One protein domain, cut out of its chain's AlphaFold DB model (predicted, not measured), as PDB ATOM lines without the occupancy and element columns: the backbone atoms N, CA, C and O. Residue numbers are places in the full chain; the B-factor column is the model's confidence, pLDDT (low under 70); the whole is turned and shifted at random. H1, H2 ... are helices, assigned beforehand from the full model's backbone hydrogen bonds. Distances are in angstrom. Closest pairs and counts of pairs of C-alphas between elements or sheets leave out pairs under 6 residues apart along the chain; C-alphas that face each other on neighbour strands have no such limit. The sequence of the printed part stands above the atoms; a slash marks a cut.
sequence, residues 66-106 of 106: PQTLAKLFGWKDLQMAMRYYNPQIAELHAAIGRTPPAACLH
ATOM      1  N   PRO A  66      19.325 -34.863  28.638       87.50
ATOM      2  CA  PRO A  66      18.215 -34.140  28.003       87.50
ATOM      3  C   PRO A  66      18.532 -33.576  26.617       87.50
ATOM      4  O   PRO A  66      17.660 -33.512  25.754       87.50
ATOM      5  N   GLN A  67      19.784 -33.182  26.373       91.19
ATOM      6  CA  GLN A  67      20.229 -32.629  25.093       91.19
ATOM      7  C   GLN A  67      20.205 -33.690  23.987       91.19
ATOM      8  O   GLN A  67      19.807 -33.407  22.855       91.19
ATOM      9  N   THR A  68      20.608 -34.917  24.315       90.81
ATOM     10  CA  THR A  68      20.562 -36.057  23.393       90.81
ATOM     11  C   THR A  68      19.120 -36.479  23.151       90.81
ATOM     12  O   THR A  68      18.737 -36.696  22.002       90.81
ATOM     13  N   LEU A  69      18.300 -36.495  24.205       90.00
ATOM     14  CA  LEU A  69      16.870 -36.774  24.097       90.00
ATOM     15  C   LEU A  69      16.172 -35.759  23.175       90.00
ATOM     16  O   LEU A  69      15.447 -36.145  22.261       90.00
ATOM     17  N   ALA A  70      16.453 -34.463  23.338       90.69
ATOM     18  CA  ALA A  70      15.884 -33.416  22.492       90.69
ATOM     19  C   ALA A  70      16.244 -33.585  21.011       90.69
ATOM     20  O   ALA A  70      15.368 -33.442  20.156       90.69
ATOM     21  N   LYS A  71      17.495 -33.949  20.706       91.06
ATOM     22  CA  LYS A  71      17.930 -34.239  19.331       91.06
ATOM     23  C   LYS A  71      17.257 -35.488  18.766       91.06
ATOM     24  O   LYS A  71      16.791 -35.444  17.634       91.06
ATOM     25  N   LEU A  72      17.165 -36.563  19.553       89.88
ATOM     26  CA  LEU A  72      16.538 -37.822  19.139       89.88
ATOM     27  C   LEU A  72      15.067 -37.628  18.757       89.88
ATOM     28  O   LEU A  72      14.610 -38.158  17.748       89.88
ATOM     29  N   PHE A  73      14.333 -36.845  19.545       86.94
ATOM     30  CA  PHE A  73      12.933 -36.549  19.265       86.94
ATOM     31  C   PHE A  73      12.759 -35.369  18.294       86.94
ATOM     32  O   PHE A  73      11.659 -35.155  17.794       86.94
ATOM     33  N   GLY A  74      13.802 -34.598  17.981       88.44
ATOM     34  CA  GLY A  74      13.698 -33.416  17.120       88.44
ATOM     35  C   GLY A  74      12.903 -32.276  17.764       88.44
ATOM     36  O   GLY A  74      12.135 -31.588  17.092       88.44
ATOM     37  N   TRP A  75      13.020 -32.098  19.082       91.94
ATOM     38  CA  TRP A  75      12.433 -30.945  19.760       91.94
ATOM     39  C   TRP A  75      13.277 -29.694  19.525       91.94
ATOM     40  O   TRP A  75      14.499 -29.720  19.650       91.94
ATOM     41  N   LYS A  76      12.601 -28.582  19.224       86.31
ATOM     42  CA  LYS A  76      13.241 -27.270  19.059       86.31
ATOM     43  C   LYS A  76      13.688 -26.669  20.394       86.31
ATOM     44  O   LYS A  76      14.686 -25.964  20.440       86.31
ATOM     45  N   ASP A  77      12.935 -26.942  21.456       87.69
ATOM     46  CA  ASP A  77      13.183 -26.411  22.792       87.69
ATOM     47  C   ASP A  77      13.603 -27.535  23.748       87.69
ATOM     48  O   ASP A  77      12.908 -28.548  23.885       87.69
ATOM     49  N   LEU A  78      14.731 -27.334  24.432       88.38
ATOM     50  CA  LEU A  78      15.253 -28.247  25.446       88.38
ATOM     51  C   LEU A  78      14.297 -28.384  26.640       88.38
ATOM     52  O   LEU A  78      14.253 -29.447  27.261       88.38
ATOM     53  N   GLN A  79      13.470 -27.369  26.917       84.75
ATOM     54  CA  GLN A  79      12.444 -27.429  27.965       84.75
ATOM     55  C   GLN A  79      11.466 -28.593  27.766       84.75
ATOM     56  O   GLN A  79      10.915 -29.117  28.733       84.75
ATOM     57  N   MET A  80      11.275 -29.055  26.525       85.44
ATOM     58  CA  MET A  80      10.458 -30.235  26.240       85.44
ATOM     59  C   MET A  80      11.087 -31.522  26.781       85.44
ATOM     60  O   MET A  80      10.363 -32.367  27.303       85.44
ATOM     61  N   ALA A  81      12.413 -31.654  26.699       86.31
ATOM     62  CA  ALA A  81      13.138 -32.806  27.232       86.31
ATOM     63  C   ALA A  81      13.181 -32.800  28.759       86.31
ATOM     64  O   ALA A  81      13.045 -33.850  29.383       86.31
ATOM     65  N   MET A  82      13.289 -31.612  29.357       85.25
ATOM     66  CA  MET A  82      13.323 -31.453  30.811       85.25
ATOM     67  C   MET A  82      12.056 -31.968  31.504       85.25
ATOM     68  O   MET A  82      12.126 -32.360  32.661       85.25
ATOM     69  N   ARG A  83      10.915 -32.054  30.803       83.94
ATOM     70  CA  ARG A  83       9.673 -32.639  31.349       83.94
ATOM     71  C   ARG A  83       9.794 -34.118  31.714       83.94
ATOM     72  O   ARG A  83       9.025 -34.582  32.546       83.94
ATOM     73  N   TYR A  84      10.717 -34.839  31.082       79.88
ATOM     74  CA  TYR A  84      10.948 -36.269  31.318       79.88
ATOM     75  C   TYR A  84      12.221 -36.533  32.120       79.88
ATOM     76  O   TYR A  84      12.504 -37.673  32.478       79.88
ATOM     77  N   TYR A  85      13.016 -35.494  32.373       79.56
ATOM     78  CA  TYR A  85      14.282 -35.625  33.068       79.56
ATOM     79  C   TYR A  85      14.048 -35.645  34.581       79.56
ATOM     80  O   TYR A  85      13.762 -34.611  35.178       79.56
ATOM     81  N   ASN A  86      14.174 -36.827  35.189       76.88
ATOM     82  CA  ASN A  86      14.051 -37.028  36.634       76.88
ATOM     83  C   ASN A  86      15.316 -37.708  37.198       76.88
ATOM     84  O   ASN A  86      15.294 -38.917  37.464       76.88
ATOM     85  N   PRO A  87      16.436 -36.968  37.317       71.19
ATOM     86  CA  PRO A  87      17.713 -37.546  37.710       71.19
ATOM     87  C   PRO A  87      17.654 -38.078  39.140       71.19
ATOM     88  O   PRO A  87      17.136 -37.421  40.047       71.19
ATOM     89  N   GLN A  88      18.218 -39.263  39.355       72.50
ATOM     90  CA  GLN A  88      18.342 -39.818  40.702       72.50
ATOM     91  C   GLN A  88      19.494 -39.140  41.453       72.50
ATOM     92  O   GLN A  88      20.498 -38.750  40.857       72.50
ATOM     93  N   ILE A  89      19.395 -39.051  42.784       66.88
ATOM     94  CA  ILE A  89      20.448 -38.465  43.638       66.88
ATOM     95  C   ILE A  89      21.816 -39.109  43.344       66.88
ATOM     96  O   ILE A  89      22.818 -38.409  43.220       66.88
ATOM     97  N   ALA A  90      21.856 -40.427  43.123       63.03
ATOM     98  CA  ALA A  90      23.069 -41.157  42.749       63.03
ATOM     99  C   ALA A  90      23.713 -40.667  41.432       63.03
ATOM    100  O   ALA A  90      24.938 -40.586  41.335       63.03
ATOM    101  N   GLU A  91      22.910 -40.295  40.433       65.94
ATOM    102  CA  GLU A  91      23.396 -39.765  39.151       65.94
ATOM    103  C   GLU A  91      23.969 -38.356  39.317       65.94
ATOM    104  O   GLU A  91      24.999 -38.027  38.724       65.94
ATOM    105  N   LEU A  92      23.350 -37.543  40.179       67.94
ATOM    106  CA  LEU A  92      23.862 -36.221  40.538       67.94
ATOM    107  C   LEU A  92      25.219 -36.331  41.251       67.94
ATOM    108  O   LEU A  92      26.151 -35.602  40.906       67.94
ATOM    109  N   HIS A  93      25.375 -37.282  42.177       69.50
ATOM    110  CA  HIS A  93      26.663 -37.549  42.826       69.50
ATOM    111  C   HIS A  93      27.738 -37.990  41.825       69.50
ATOM    112  O   HIS A  93      28.862 -37.488  41.883       69.50
ATOM    113  N   ALA A  94      27.404 -38.873  40.879       72.06
ATOM    114  CA  ALA A  94      28.334 -39.296  39.832       72.06
ATOM    115  C   ALA A  94      28.748 -38.134  38.908       72.06
ATOM    116  O   ALA A  94      29.897 -38.076  38.467       72.06
ATOM    117  N   ALA A  95      27.835 -37.201  38.625       68.19
ATOM    118  CA  ALA A  95      28.134 -36.011  37.836       68.19
ATOM    119  C   ALA A  95      29.088 -35.053  38.572       68.19
ATOM    120  O   ALA A  95      30.046 -34.571  37.972       68.19
ATOM    121  N   ILE A  96      28.868 -34.817  39.871       74.56
ATOM    122  CA  ILE A  96      29.694 -33.912  40.691       74.56
ATOM    123  C   ILE A  96      31.071 -34.523  40.984       74.56
ATOM    124  O   ILE A  96      32.086 -33.831  40.900       74.56
ATOM    125  N   GLY A  97      31.127 -35.826  41.275       70.38
ATOM    126  CA  GLY A  97      32.365 -36.544  41.600       70.38
ATOM    127  C   GLY A  97      33.369 -36.649  40.446       70.38
ATOM    128  O   GLY A  97      34.522 -36.998  40.674       70.38
ATOM    129  N   ARG A  98      32.962 -36.326  39.210       61.75
ATOM    130  CA  ARG A  98      33.859 -36.227  38.046       61.75
ATOM    131  C   ARG A  98      34.580 -34.889  37.929       61.75
ATOM    132  O   ARG A  98      35.384 -34.747  37.015       61.75
ATOM    133  N   THR A  99      34.309 -33.921  38.803       57.25
ATOM    134  CA  THR A  99      35.068 -32.667  38.824       57.25
ATOM    135  C   THR A  99      36.492 -32.992  39.282       57.25
ATOM    136  O   THR A  99      36.654 -33.352  40.451       57.25
ATOM    137  N   PRO A 100      37.529 -32.938  38.417       57.28
ATOM    138  CA  PRO A 100      38.892 -33.100  38.903       57.28
ATOM    139  C   PRO A 100      39.133 -32.014  39.958       57.28
ATOM    140  O   PRO A 100      38.701 -30.874  39.739       57.28
ATOM    141  N   PRO A 101      39.748 -32.340  41.115       56.66
ATOM    142  CA  PRO A 101      40.063 -31.323  42.107       56.66
ATOM    143  C   PRO A 101      40.836 -30.231  41.383       56.66
ATOM    144  O   PRO A 101      41.764 -30.543  40.636       56.66
ATOM    145  N   ALA A 102      40.380 -28.983  41.531       59.94
ATOM    146  CA  ALA A 102      40.999 -27.825  40.910       59.94
ATOM    147  C   ALA A 102      42.512 -27.946  41.098       59.94
ATOM    148  O   ALA A 102      43.005 -27.868  42.222       59.94
ATOM    149  N   ALA A 103      43.228 -28.238  40.013       56.31
ATOM    150  CA  ALA A 103      44.674 -28.280  40.035       56.31
ATOM    151  C   ALA A 103      45.109 -26.838  40.288       56.31
ATOM    152  O   ALA A 103      45.128 -26.013  39.375       56.31
ATOM    153  N   CYS A 104      45.334 -26.511  41.559       42.16
ATOM    154  CA  CYS A 104      45.911 -25.255  41.986       42.16
ATOM    155  C   CYS A 104      47.299 -25.168  41.355       42.16
ATOM    156  O   CYS A 104      48.242 -25.792  41.838       42.16
ATOM    157  N   LEU A 105      47.389 -24.431  40.251       48.91
ATOM    158  CA  LEU A 105      48.641 -23.987  39.662       48.91
ATOM    159  C   LEU A 105      49.310 -23.060  40.688       48.91
ATOM    160  O   LEU A 105      48.853 -21.935  40.888       48.91
ATOM    161  N   HIS A 106      50.317 -23.591  41.384       50.66
ATOM    162  CA  HIS A 106      51.373 -22.817  42.034       50.66
ATOM    163  C   HIS A 106      52.585 -22.811  41.106       50.66
ATOM    164  O   HIS A 106      52.868 -23.886  40.526       50.66
TER     165      HIS A 106
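What this domain is: This is residues 66 to 106 of the 106 residues of the protein "Tyr recombinase domain-containing protein" of Rhodobacteraceae bacterium CH30 (UniProt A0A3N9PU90). Two short helices, H1 and H2, pack together as a small head at one end, and from it the chain runs out as a long arm with a third short helix, H3, on its way and a tail beyond. Residues 86 to 106, of which 89 to 96 belong to H3, stand free, and this arm makes most of the length. The printed part has 41 residues with three named helices, in the order H1, H2, H3, and no named strand; the class is all helix, though under half of the residues, 20 of 41, are in named elements. The whole is extended, with a radius of gyration of the C-alphas of 15.1 A and spans of 46 by 22 by 14 A.

How they stand to each other: H1, residues 66 to 73, and H2, residues 79 to 82, touch, with 6 pairs of C-alphas within 8 A. Their closest C-alphas are those of Pro 66 and Ala 81, 5.3 A apart, and their centres are 8.8 A apart. H3, residues 89 to 96, is apart from both H1 and H2. In H1 and H3 every O i to N i+4 pair is within hydrogen-bond range, while H2, with four residues, is too short for such a pair.

Where its parts are: H1 begins at C-alpha 66, at (18.215, -34.140, 28.003), and measures 10.5 A from first to last C-alpha. H2 runs from Gln 79 to Met 82 over 5.0 A. H3 runs from Ile 89 to Ile 96 over 10.7 A and ends at C-alpha 96, at (29.694, -33.912, 40.691).

The domain as a whole: The two C-alphas farthest apart are those of Phe 73 and His 106, the chain's last residue, at 46.7 A. The printed part has no cut. The link from H1 to H2 is tight, with 5 residues, and that from H2 to H3 is short, with 6. The mean pLDDT of the printed part is 75.0; residues 89 to 93, residue 95 and residues 98 to 106 are under 70.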